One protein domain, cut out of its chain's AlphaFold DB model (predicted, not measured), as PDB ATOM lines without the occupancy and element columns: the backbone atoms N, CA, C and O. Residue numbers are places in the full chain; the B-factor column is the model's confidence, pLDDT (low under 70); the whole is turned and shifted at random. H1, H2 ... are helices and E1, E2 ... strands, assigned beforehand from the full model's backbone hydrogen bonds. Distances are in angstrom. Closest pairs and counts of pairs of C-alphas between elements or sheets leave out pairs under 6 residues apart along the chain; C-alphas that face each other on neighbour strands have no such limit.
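This is residues 75 to 151 and 168 to 177 of the 195 residues of the protein "Hypothetical protein" of Rotaria sp. Silwood1 (UniProt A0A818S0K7). Two small parallel sheets of two strands each stand in one loose row, E2, E1, E3, E4, with a gap between E1 and E3, and the long helix H2 covers one side of that row near E1 and E3. The short helix H1 sits at the end where E1 and E2 begin, and residues 87 to 99 run back to it from the end of E1 in a wide arc. The printed part has 87 residues, with two named helices and four named strands in the order E1, H1, E2, H2, E3, E4. Under half of the residues are in named elements, and the class is mixed, helices and strands. The whole is compact, with a radius of gyration of the C-alphas of 13.8 A, and rounded, with spans of 34 by 33 by 28 A.

E1, residues 81 to 86, and E2, residues 111 to 113, are parallel neighbours at 8 degrees, with N 85 and O 112 within hydrogen-bond range at 2.8 A. H1, residues 100 to 107, stands between them along the chain, and the three make a strand-helix-strand unit, two parallel neighbour strands with a helix between, whose crossover is right-handed. The closest C-alphas of H1 and E2 are those of Leu 105 and Phe 111, 5.4 A apart. H2, residues 123 to 138, comes closest to E1 at the C-alphas of Ala 124 and Phe 86, 5.7 A apart. H1 and H2 are apart. E3, residues 145 to 148, is near both E1 and H2, with 5 and 7 pairs of C-alphas within 10 A. E4, residues 168 to 171, is the parallel neighbour of E3 at 16 degrees, with N 147 and O 169 at 2.8 A and N 169 and O 145 at 2.9 A. E4 is apart from H2 and from E1. In H1 and H2 every O i to N i+4 pair is within hydrogen-bond range.

E1 begins at C-alpha 81, at (17.907, -5.847, -57.034), and is 16.4 A long. H1 measures 10.3 A and E2 6.8 A. H2 runs 22.6 A from C-alpha 123, at (13.420, -16.263, -34.880), to C-alpha 138. E3 measures 10.0 A. E4 measures 10.4 A and ends at C-alpha 171, at (9.381, -19.045, -54.007).

The two C-alphas farthest apart are those of Asn 98 and Gly 137, at 36.0 A. Residues 152 to 167 are not printed, and C-alphas 151 and 168 are 15.6 A apart across this cut, which falls in the link from E3 to E4. The link from E1 to H1 is long, with 13 residues, and the link from H1 to E2 is tight, with 3. The mean pLDDT of the printed part is 89.2, and residues 176 to 177 are under 70.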
ATOM      1  N   ASN A  75      22.982 -16.721 -63.704       85.75
ATOM      2  CA  ASN A  75      23.046 -15.385 -64.303       85.75
ATOM      3  C   ASN A  75      23.026 -14.311 -63.206       85.75
ATOM      4  O   ASN A  75      22.657 -14.581 -62.065       85.75
ATOM      5  N   GLN A  76      23.388 -13.080 -63.572       88.31
ATOM      6  CA  GLN A  76      23.229 -11.920 -62.696       88.31
ATOM      7  C   GLN A  76      21.750 -11.680 -62.368       88.31
ATOM      8  O   GLN A  76      20.870 -11.918 -63.199       88.31
ATOM      9  N   LEU A  77      21.496 -11.165 -61.164       91.12
ATOM     10  CA  LEU A  77      20.176 -10.658 -60.802       91.12
ATOM     11  C   LEU A  77      19.854  -9.394 -61.617       91.12
ATOM     12  O   LEU A  77      20.776  -8.680 -62.018       91.12
ATOM     13  N   PRO A  78      18.566  -9.073 -61.828       90.88
ATOM     14  CA  PRO A  78      18.163  -7.824 -62.460       90.88
ATOM     15  C   PRO A  78      18.802  -6.596 -61.817       90.88
ATOM     16  O   PRO A  78      18.975  -6.531 -60.596       90.88
ATOM     17  N   ASP A  79      19.077  -5.584 -62.636       89.88
ATOM     18  CA  ASP A  79      19.628  -4.316 -62.168       89.88
ATOM     19  C   ASP A  79      18.799  -3.719 -61.026       89.88
ATOM     20  O   ASP A  79      17.569  -3.646 -61.098       89.88
ATOM     21  N   HIS A  80      19.495  -3.188 -60.018       94.44
ATOM     22  CA  HIS A  80      18.889  -2.593 -58.820       94.44
ATOM     23  C   HIS A  80      18.020  -3.584 -58.019       94.44
ATOM     24  O   HIS A  80      17.004  -3.197 -57.437       94.44
ATOM     25  N   THR A  81      18.420  -4.858 -57.990       95.25
ATOM     26  CA  THR A  81      17.907  -5.847 -57.034       95.25
ATOM     27  C   THR A  81      18.677  -5.748 -55.723       95.25
ATOM     28  O   THR A  81      19.907  -5.760 -55.724       95.25
ATOM     29  N   TYR A  82      17.950  -5.676 -54.611       95.88
ATOM     30  CA  TYR A  82      18.509  -5.703 -53.264       95.88
ATOM     31  C   TYR A  82      18.169  -7.018 -52.567       95.88
ATOM     32  O   TYR A  82      17.007  -7.425 -52.572       95.88
ATOM     33  N   VAL A  83      19.153  -7.666 -51.946       95.88
ATOM     34  CA  VAL A  83      18.981  -8.942 -51.239       95.88
ATOM     35  C   VAL A  83      19.206  -8.735 -49.742       95.88
ATOM     36  O   VAL A  83      20.310  -8.400 -49.318       95.88
ATOM     37  N   MET A  84      18.163  -8.961 -48.946       95.75
ATOM     38  CA  MET A  84      18.229  -9.046 -47.484       95.75
ATOM     39  C   MET A  84      18.177 -10.512 -47.083       95.75
ATOM     40  O   MET A  84      17.181 -11.184 -47.350       95.75
ATOM     41  N   ALA A  85      19.237 -11.008 -46.460       94.25
ATOM     42  CA  ALA A  85      19.362 -12.402 -46.064       94.25
ATOM     43  C   ALA A  85      19.191 -12.560 -44.548       94.25
ATOM     44  O   ALA A  85      19.766 -11.793 -43.779       94.25
ATOM     45  N   PHE A  86      18.408 -13.549 -44.128       92.69
ATOM     46  CA  PHE A  86      18.040 -13.809 -42.735       92.69
ATOM     47  C   PHE A  86      18.520 -15.198 -42.311       92.69
ATOM     48  O   PHE A  86      18.506 -16.131 -43.113       92.69
ATOM     49  N   GLN A  87      18.946 -15.317 -41.053       89.25
ATOM     50  CA  GLN A  87      19.378 -16.565 -40.418       89.25
ATOM     51  C   GLN A  87      19.166 -16.488 -38.895       89.25
ATOM     52  O   GLN A  87      19.250 -15.397 -38.315       89.25
ATOM     53  N   ALA A  88      18.929 -17.619 -38.231       84.50
ATOM     54  CA  ALA A  88      18.993 -17.726 -36.775       84.50
ATOM     55  C   ALA A  88      20.447 -17.745 -36.272       84.50
ATOM     56  O   ALA A  88      21.392 -17.975 -37.027       84.50
ATOM     57  N   SER A  89      20.651 -17.501 -34.975       78.62
ATOM     58  CA  SER A  89      21.994 -17.430 -34.367       78.62
ATOM     59  C   SER A  89      22.770 -18.746 -34.370       78.62
ATOM     60  O   SER A  89      23.998 -18.738 -34.313       78.62
ATOM     61  N   ASN A  90      22.066 -19.874 -34.429       78.25
ATOM     62  CA  ASN A  90      22.655 -21.207 -34.503       78.25
ATOM     63  C   ASN A  90      23.065 -21.590 -35.933       78.25
ATOM     64  O   ASN A  90      23.666 -22.648 -36.123       78.25
ATOM     65  N   ILE A  91      22.763 -20.750 -36.925       78.25
ATOM     66  CA  ILE A  91      23.167 -20.931 -38.313       78.25
ATOM     67  C   ILE A  91      24.344 -20.005 -38.607       78.25
ATOM     68  O   ILE A  91      24.266 -18.786 -38.483       78.25
ATOM     69  N   GLN A  92      25.455 -20.603 -39.029       82.06
ATOM     70  CA  GLN A  92      26.612 -19.873 -39.539       82.06
ATOM     71  C   GLN A  92      26.624 -19.960 -41.058       82.06
ATOM     72  O   GLN A  92      27.340 -20.778 -41.647       82.06
ATOM     73  N   TRP A  93      25.817 -19.128 -41.716       89.31
ATOM     74  CA  TRP A  93      25.935 -19.006 -43.158       89.31
ATOM     75  C   TRP A  93      27.302 -18.425 -43.522       89.31
ATOM     76  O   TRP A  93      27.754 -17.427 -42.956       89.31
ATOM     77  N   ARG A  94      27.962 -19.066 -44.486       88.06
ATOM     78  CA  ARG A  94      29.255 -18.626 -45.001       88.06
ATOM     79  C   ARG A  94      29.070 -18.028 -46.392       88.06
ATOM     80  O   ARG A  94      28.486 -18.694 -47.251       88.06
ATOM     81  N   PRO A  95      29.612 -16.828 -46.640       88.56
ATOM     82  CA  PRO A  95      29.646 -16.237 -47.967       88.56
ATOM     83  C   PRO A  95      30.237 -17.184 -49.011       88.56
ATOM     84  O   PRO A  95      31.245 -17.846 -48.728       88.56
ATOM     85  N   PRO A  96      29.665 -17.249 -50.225       91.12
ATOM     86  CA  PRO A  96      30.297 -17.977 -51.311       91.12
ATOM     87  C   PRO A  96      31.629 -17.301 -51.673       91.12
ATOM     88  O   PRO A  96      31.762 -16.079 -51.625       91.12
ATOM     89  N   LYS A  97      32.639 -18.107 -52.012       90.06
ATOM     90  CA  LYS A  97      33.958 -17.621 -52.438       90.06
ATOM     91  C   LYS A  97      34.022 -17.603 -53.963       90.06
ATOM     92  O   LYS A  97      33.659 -18.600 -54.582       90.06
ATOM     93  N   ASN A  98      34.563 -16.526 -54.536       89.06
ATOM     94  CA  ASN A  98      34.721 -16.345 -55.985       89.06
ATOM     95  C   ASN A  98      33.389 -16.468 -56.754       89.06
ATOM     96  O   ASN A  98      33.339 -17.083 -57.821       89.06
ATOM     97  N   ASP A  99      32.309 -15.923 -56.193       92.62
ATOM     98  CA  ASP A  99      30.981 -15.942 -56.804       92.62
ATOM     99  C   ASP A  99      30.663 -14.568 -57.388       92.62
ATOM    100  O   ASP A  99      30.454 -13.593 -56.669       92.62
ATOM    101  N   ILE A 100      30.617 -14.498 -58.718       91.62
ATOM    102  CA  ILE A 100      30.487 -13.232 -59.444       91.62
ATOM    103  C   ILE A 100      29.173 -12.497 -59.153       91.62
ATOM    104  O   ILE A 100      29.118 -11.276 -59.275       91.62
ATOM    105  N   VAL A 101      28.094 -13.206 -58.806       92.38
ATOM    106  CA  VAL A 101      26.807 -12.562 -58.507       92.38
ATOM    107  C   VAL A 101      26.851 -11.969 -57.107       92.38
ATOM    108  O   VAL A 101      26.482 -10.809 -56.910       92.38
ATOM    109  N   TYR A 102      27.356 -12.739 -56.146       93.94
ATOM    110  CA  TYR A 102      27.558 -12.276 -54.782       93.94
ATOM    111  C   TYR A 102      28.526 -11.088 -54.709       93.94
ATOM    112  O   TYR A 102      28.190 -10.055 -54.125       93.94
ATOM    113  N   ASP A 103      29.681 -11.189 -55.367       92.56
ATOM    114  CA  ASP A 103      30.705 -10.142 -55.387       92.56
ATOM    115  C   ASP A 103      30.157  -8.841 -55.997       92.56
ATOM    116  O   ASP A 103      30.389  -7.751 -55.470       92.56
ATOM    117  N   ASN A 104      29.356  -8.935 -57.063       92.38
ATOM    118  CA  ASN A 104      28.691  -7.772 -57.654       92.38
ATOM    119  C   ASN A 104      27.695  -7.117 -56.694       92.38
ATOM    120  O   ASN A 104      27.665  -5.888 -56.590       92.38
ATOM    121  N   LEU A 105      26.890  -7.904 -55.974       92.44
ATOM    122  CA  LEU A 105      25.970  -7.352 -54.982       92.44
ATOM    123  C   LEU A 105      26.725  -6.638 -53.858       92.44
ATOM    124  O   LEU A 105      26.311  -5.547 -53.473       92.44
ATOM    125  N   LEU A 106      27.834  -7.197 -53.371       91.62
ATOM    126  CA  LEU A 106      28.668  -6.537 -52.362       91.62
ATOM    127  C   LEU A 106      29.266  -5.228 -52.883       91.62
ATOM    128  O   LEU A 106      29.155  -4.199 -52.216       91.62
ATOM    129  N   ASN A 107      29.826  -5.233 -54.094       91.75
ATOM    130  CA  ASN A 107      30.420  -4.041 -54.711       91.75
ATOM    131  C   ASN A 107      29.402  -2.905 -54.902       91.75
ATOM    132  O   ASN A 107      29.745  -1.731 -54.783       91.75
ATOM    133  N   LEU A 108      28.140  -3.247 -55.173       90.75
ATOM    134  CA  LEU A 108      27.036  -2.292 -55.318       90.75
ATOM    135  C   LEU A 108      26.342  -1.950 -53.988       90.75
ATOM    136  O   LEU A 108      25.380  -1.173 -53.969       90.75
ATOM    137  N   ASN A 109      26.794  -2.538 -52.878       90.94
ATOM    138  CA  ASN A 109      26.140  -2.468 -51.573       90.94
ATOM    139  C   ASN A 109      24.657  -2.914 -51.621       90.94
ATOM    140  O   ASN A 109      23.795  -2.332 -50.968       90.94
ATOM    141  N   ASN A 110      24.347  -3.902 -52.465       93.81
ATOM    142  CA  ASN A 110      23.016  -4.458 -52.739       93.81
ATOM    143  C   ASN A 110      22.726  -5.777 -52.002       93.81
ATOM    144  O   ASN A 110      21.708  -6.416 -52.266       93.81
ATOM    145  N   PHE A 111      23.600  -6.190 -51.090       93.62
ATOM    146  CA  PHE A 111      23.394  -7.350 -50.231       93.62
ATOM    147  C   PHE A 111      23.555  -6.951 -48.769       93.62
ATOM    148  O   PHE A 111      24.498  -6.244 -48.417       93.62
ATOM    149  N   GLN A 112      22.660  -7.445 -47.922       92.38
ATOM    150  CA  GLN A 112      22.752  -7.304 -46.479       92.38
ATOM    151  C   GLN A 112      22.423  -8.634 -45.813       92.38
ATOM    152  O   GLN A 112      21.317  -9.153 -45.956       92.38
ATOM    153  N   LEU A 113      23.375  -9.152 -45.038       90.75
ATOM    154  CA  LEU A 113      23.103 -10.198 -44.065       90.75
ATOM    155  C   LEU A 113      22.553  -9.534 -42.801       90.75
ATOM    156  O   LEU A 113      23.231  -8.726 -42.162       90.75
ATOM    157  N   MET A 114      21.308  -9.845 -42.467       87.38
ATOM    158  CA  MET A 114      20.668  -9.365 -41.251       87.38
ATOM    159  C   MET A 114      21.340 -10.012 -40.041       87.38
ATOM    160  O   MET A 114      21.787 -11.161 -40.108       87.38
ATOM    161  N   ARG A 115      21.430  -9.271 -38.927       80.19
ATOM    162  CA  ARG A 115      21.983  -9.831 -37.691       80.19
ATOM    163  C   ARG A 115      21.215 -11.106 -37.328       80.19
ATOM    164  O   ARG A 115      19.988 -11.122 -37.482       80.19
ATOM    165  N   PRO A 116      21.907 -12.153 -36.849       72.06
ATOM    166  CA  PRO A 116      21.234 -13.389 -36.509       72.06
ATOM    167  C   PRO A 116      20.133 -13.144 -35.483       72.06
ATOM    168  O   PRO A 116      20.324 -12.438 -34.491       72.06
ATOM    169  N   SER A 117      18.962 -13.699 -35.756       70.62
ATOM    170  CA  SER A 117      17.769 -13.451 -34.955       70.62
ATOM    171  C   SER A 117      17.627 -14.566 -33.941       70.62
ATOM    172  O   SER A 117      17.299 -15.665 -34.353       70.62
ATOM    173  N   GLY A 118      17.882 -14.296 -32.653       73.81
ATOM    174  CA  GLY A 118      17.666 -15.222 -31.526       73.81
ATOM    175  C   GLY A 118      18.175 -16.664 -31.716       73.81
ATOM    176  O   GLY A 118      18.796 -17.007 -32.708       73.81
ATOM    177  N   ASN A 119      17.910 -17.545 -30.745       75.19
ATOM    178  CA  ASN A 119      18.298 -18.968 -30.834       75.19
ATOM    179  C   ASN A 119      17.091 -19.888 -31.072       75.19
ATOM    180  O   ASN A 119      17.220 -21.111 -31.043       75.19
ATOM    181  N   ARG A 120      15.891 -19.314 -31.209       78.56
ATOM    182  CA  ARG A 120      14.678 -20.091 -31.459       78.56
ATOM    183  C   ARG A 120      14.561 -20.387 -32.947       78.56
ATOM    184  O   ARG A 120      14.900 -19.543 -33.765       78.56
ATOM    185  N   HIS A 121      14.006 -21.553 -33.263       71.31
ATOM    186  CA  HIS A 121      13.778 -22.005 -34.637       71.31
ATOM    187  C   HIS A 121      12.960 -21.014 -35.484       71.31
ATOM    188  O   HIS A 121      13.124 -20.960 -36.688       71.31
ATOM    189  N   ASP A 122      12.066 -20.235 -34.873       81.69
ATOM    190  CA  ASP A 122      11.175 -19.286 -35.552       81.69
ATOM    191  C   ASP A 122      11.749 -17.859 -35.638       81.69
ATOM    192  O   ASP A 122      11.116 -16.946 -36.167       81.69
ATOM    193  N   ALA A 123      12.937 -17.620 -35.081       85.56
ATOM    194  CA  ALA A 123      13.420 -16.263 -34.880       85.56
ATOM    195  C   ALA A 123      13.847 -15.576 -36.189       85.56
ATOM    196  O   ALA A 123      13.575 -14.382 -36.350       85.56
ATOM    197  N   ALA A 124      14.442 -16.305 -37.140       87.94
ATOM    198  CA  ALA A 124      14.741 -15.777 -38.473       87.94
ATOM    199  C   ALA A 124      13.463 -15.409 -39.239       87.94
ATOM    200  O   ALA A 124      13.388 -14.321 -39.817       87.94
ATOM    201  N   ASP A 125      12.436 -16.259 -39.162       91.38
ATOM    202  CA  ASP A 125      11.140 -16.017 -39.798       91.38
ATOM    203  C   ASP A 125      10.486 -14.754 -39.244       91.38
ATOM    204  O   ASP A 125      10.034 -13.895 -40.005       91.38
ATOM    205  N   PHE A 126      10.491 -14.582 -37.918       90.44
ATOM    206  CA  PHE A 126       9.965 -13.372 -37.291       90.44
ATOM    207  C   PHE A 126      10.705 -12.115 -37.740       90.44
ATOM    208  O   PHE A 126      10.060 -11.127 -38.099       90.44
ATOM    209  N   ALA A 127      12.037 -12.133 -37.759       90.19
ATOM    210  CA  ALA A 127      12.812 -10.985 -38.217       90.19
ATOM    211  C   ALA A 127      12.535 -10.653 -39.687       90.19
ATOM    212  O   ALA A 127      12.395  -9.472 -40.034       90.19
ATOM    213  N   LEU A 128      12.384 -11.676 -40.532       93.06
ATOM    214  CA  LEU A 128      11.999 -11.515 -41.930       93.06
ATOM    215  C   LEU A 128      10.619 -10.864 -42.034       93.06
ATOM    216  O   LEU A 128      10.502  -9.816 -42.669       93.06
ATOM    217  N   VAL A 129       9.590 -11.410 -41.377       93.25
ATOM    218  CA  VAL A 129       8.215 -10.875 -41.435       93.25
ATOM    219  C   VAL A 129       8.132  -9.446 -40.896       93.25
ATOM    220  O   VAL A 129       7.476  -8.598 -41.509       93.25
ATOM    221  N   LEU A 130       8.809  -9.141 -39.787       91.56
ATOM    222  CA  LEU A 130       8.829  -7.795 -39.206       91.56
ATOM    223  C   LEU A 130       9.504  -6.790 -40.148       91.56
ATOM    224  O   LEU A 130       8.954  -5.715 -40.412       91.56
ATOM    225  N   THR A 131      10.656  -7.154 -40.715       92.31
ATOM    226  CA  THR A 131      11.378  -6.309 -41.679       92.31
ATOM    227  C   THR A 131      10.565  -6.117 -42.957       92.31
ATOM    228  O   THR A 131      10.429  -4.995 -43.452       92.31
ATOM    229  N   PHE A 132       9.959  -7.194 -43.457       94.38
ATOM    230  CA  PHE A 132       9.077  -7.183 -44.617       94.38
ATOM    231  C   PHE A 132       7.900  -6.227 -44.408       94.38
ATOM    232  O   PHE A 132       7.659  -5.358 -45.246       94.38
ATOM    233  N   GLY A 133       7.183  -6.347 -43.286       93.06
ATOM    234  CA  GLY A 133       6.037  -5.494 -42.961       93.06
ATOM    235  C   GLY A 133       6.427  -4.020 -42.841       93.06
ATOM    236  O   GLY A 133       5.765  -3.150 -43.415       93.06
ATOM    237  N   LYS A 134       7.554  -3.737 -42.179       91.88
ATOM    238  CA  LYS A 134       8.108  -2.382 -42.054       91.88
ATOM    239  C   LYS A 134       8.414  -1.771 -43.425       91.88
ATOM    240  O   LYS A 134       7.933  -0.681 -43.735       91.88
ATOM    241  N   LEU A 135       9.145  -2.479 -44.285       93.94
ATOM    242  CA  LEU A 135       9.473  -2.005 -45.637       93.94
ATOM    243  C   LEU A 135       8.258  -1.916 -46.547       93.94
ATOM    244  O   LEU A 135       8.179  -1.022 -47.393       93.94
ATOM    245  N   HIS A 136       7.288  -2.809 -46.374       94.56
ATOM    246  CA  HIS A 136       6.050  -2.763 -47.132       94.56
ATOM    247  C   HIS A 136       5.328  -1.436 -46.907       94.56
ATOM    248  O   HIS A 136       4.869  -0.846 -47.893       94.56
ATOM    249  N   GLY A 137       5.278  -0.967 -45.656       92.44
ATOM    250  CA  GLY A 137       4.698   0.317 -45.264       92.44
ATOM    251  C   GLY A 137       5.509   1.537 -45.710       92.44
ATOM    252  O   GLY A 137       4.910   2.544 -46.076       92.44
ATOM    253  N   LEU A 138       6.842   1.444 -45.721       93.25
ATOM    254  CA  LEU A 138       7.728   2.585 -45.991       93.25
ATOM    255  C   LEU A 138       8.051   2.808 -47.475       93.25
ATOM    256  O   LEU A 138       8.237   3.947 -47.894       93.25
ATOM    257  N   LEU A 139       8.153   1.746 -48.280       95.38
ATOM    258  CA  LEU A 139       8.640   1.853 -49.658       95.38
ATOM    259  C   LEU A 139       7.518   2.092 -50.684       95.38
ATOM    260  O   LEU A 139       6.383   1.653 -50.470       95.38
ATOM    261  N   PRO A 140       7.816   2.671 -51.865       95.50
ATOM    262  CA  PRO A 140       6.859   2.765 -52.970       95.50
ATOM    263  C   PRO A 140       6.296   1.394 -53.371       95.50
ATOM    264  O   PRO A 140       7.046   0.423 -53.481       95.50
ATOM    265  N   LYS A 141       4.980   1.294 -53.616       95.00
ATOM    266  CA  LYS A 141       4.311   0.024 -53.985       95.00
ATOM    267  C   LYS A 141       4.718  -0.510 -55.365       95.00
ATOM    268  O   LYS A 141       4.509  -1.687 -55.642       95.00
ATOM    269  N   SER A 142       5.335   0.331 -56.200       94.25
ATOM    270  CA  SER A 142       5.903  -0.048 -57.499       94.25
ATOM    271  C   SER A 142       7.059  -1.047 -57.389       94.25
ATOM    272  O   SER A 142       7.302  -1.781 -58.344       94.25
ATOM    273  N   ILE A 143       7.742  -1.099 -56.241       95.75
ATOM    274  CA  ILE A 143       8.863  -2.011 -55.999       95.75
ATOM    275  C   ILE A 143       8.306  -3.400 -55.624       95.75
ATOM    276  O   ILE A 143       7.724  -3.545 -54.548       95.75
ATOM    277  N   PRO A 144       8.426  -4.439 -56.463       95.62
ATOM    278  CA  PRO A 144       8.043  -5.793 -56.085       95.62
ATOM    279  C   PRO A 144       8.895  -6.311 -54.927       95.62
ATOM    280  O   PRO A 144      10.085  -5.994 -54.841       95.62
ATOM    281  N   PHE A 145       8.296  -7.144 -54.077       96.31
ATOM    282  CA  PHE A 145       9.003  -7.930 -53.065       96.31
ATOM    283  C   PHE A 145       8.932  -9.418 -53.414       96.31
ATOM    284  O   PHE A 145       7.919  -9.894 -53.928       96.31
ATOM    285  N   THR A 146       9.988 -10.160 -53.098       95.62
ATOM    286  CA  THR A 146      10.025 -11.619 -53.233       95.62
ATOM    287  C   THR A 146      10.557 -12.236 -51.948       95.62
ATOM    288  O   THR A 146      11.631 -11.854 -51.502       95.62
ATOM    289  N   ILE A 147       9.834 -13.197 -51.379       95.56
ATOM    290  CA  ILE A 147      10.317 -14.052 -50.288       95.56
ATOM    291  C   ILE A 147      10.834 -15.355 -50.900       95.56
ATOM    292  O   ILE A 147      10.147 -15.973 -51.711       95.56
ATOM    293  N   ILE A 148      12.034 -15.778 -50.521       94.44
ATOM    294  CA  ILE A 148      12.623 -17.053 -50.932       94.44
ATOM    295  C   ILE A 148      12.804 -17.883 -49.674       94.44
ATOM    296  O   ILE A 148      13.725 -17.635 -48.901       94.44
ATOM    297  N   SER A 149      11.891 -18.825 -49.466       93.12
ATOM    298  CA  SER A 149      11.881 -19.726 -48.317       93.12
ATOM    299  C   SER A 149      11.071 -20.976 -48.654       93.12
ATOM    300  O   SER A 149      10.114 -20.925 -49.428       93.12
ATOM    301  N   GLY A 150      11.463 -22.109 -48.082       90.56
ATOM    302  CA  GLY A 150      10.718 -23.359 -48.150       90.56
ATOM    303  C   GLY A 150       9.510 -23.388 -47.210       90.56
ATOM    304  O   GLY A 150       8.607 -24.206 -47.430       90.56
ATOM    305  N   ASP A 151       9.459 -22.496 -46.218       90.62
ATOM    306  CA  ASP A 151       8.386 -22.438 -45.236       90.62
ATOM    307  C   ASP A 151       7.095 -21.879 -45.854       90.62
ATOM    308  O   ASP A 151       7.040 -20.805 -46.463       90.62
ATOM    309  N   ILE A 168       3.912  -9.052 -54.677       93.75
ATOM    310  CA  ILE A 168       4.602  -9.868 -53.675       93.75
ATOM    311  C   ILE A 168       4.637 -11.304 -54.188       93.75
ATOM    312  O   ILE A 168       3.587 -11.865 -54.489       93.75
ATOM    313  N   ASN A 169       5.832 -11.881 -54.283       92.38
ATOM    314  CA  ASN A 169       6.037 -13.261 -54.713       92.38
ATOM    315  C   ASN A 169       6.624 -14.090 -53.562       92.38
ATOM    316  O   ASN A 169       7.361 -13.560 -52.729       92.38
ATOM    317  N   TRP A 170       6.343 -15.389 -53.545       92.38
ATOM    318  CA  TRP A 170       7.022 -16.362 -52.691       92.38
ATOM    319  C   TRP A 170       7.522 -17.514 -53.549       92.38
ATOM    320  O   TRP A 170       6.786 -18.018 -54.399       92.38
ATOM    321  N   PHE A 171       8.770 -17.915 -53.326       90.12
ATOM    322  CA  PHE A 171       9.381 -19.045 -54.007       90.12
ATOM    323  C   PHE A 171       9.898 -20.055 -53.004       90.12
ATOM    324  O   PHE A 171      10.775 -19.747 -52.199       90.12
ATOM    325  N   ASN A 172       9.396 -21.281 -53.139       90.31
ATOM    326  CA  ASN A 172       9.951 -22.433 -52.459       90.31
ATOM    327  C   ASN A 172      11.143 -22.984 -53.260       90.31
ATOM    328  O   ASN A 172      10.933 -23.594 -54.313       90.31
ATOM    329  N   PRO A 173      12.387 -22.819 -52.786       86.19
ATOM    330  CA  PRO A 173      13.583 -23.249 -53.510       86.19
ATOM    331  C   PRO A 173      13.631 -24.765 -53.753       86.19
ATOM    332  O   PRO A 173      14.266 -25.208 -54.704       86.19
ATOM    333  N   HIS A 174      12.926 -25.573 -52.955       83.00
ATOM    334  CA  HIS A 174      12.893 -27.030 -53.110       83.00
ATOM    335  C   HIS A 174      12.006 -27.506 -54.270       83.00
ATOM    336  O   HIS A 174      11.986 -28.697 -54.573       83.00
ATOM    337  N   GLN A 175      11.252 -26.603 -54.902       81.19
ATOM    338  CA  GLN A 175      10.312 -26.934 -55.978       81.19
ATOM    339  C   GLN A 175      10.837 -26.590 -57.377       81.19
ATOM    340  O   GLN A 175      10.178 -26.917 -58.365       81.19
ATOM    341  N   PHE A 176      12.005 -25.954 -57.486       69.75
ATOM    342  CA  PHE A 176      12.535 -25.474 -58.760       69.75
ATOM    343  C   PHE A 176      13.853 -26.153 -59.127       69.75
ATOM    344  O   PHE A 176      14.698 -26.428 -58.278       69.75
ATOM    345  N   SER A 177      14.041 -26.396 -60.426       69.69
ATOM    346  CA  SER A 177      15.348 -26.753 -60.970       69.69
ATOM    347  C   SER A 177      16.249 -25.517 -61.044       69.69
ATOM    348  O   SER A 177      15.784 -24.394 -61.254       69.69
TER     349      SER A 177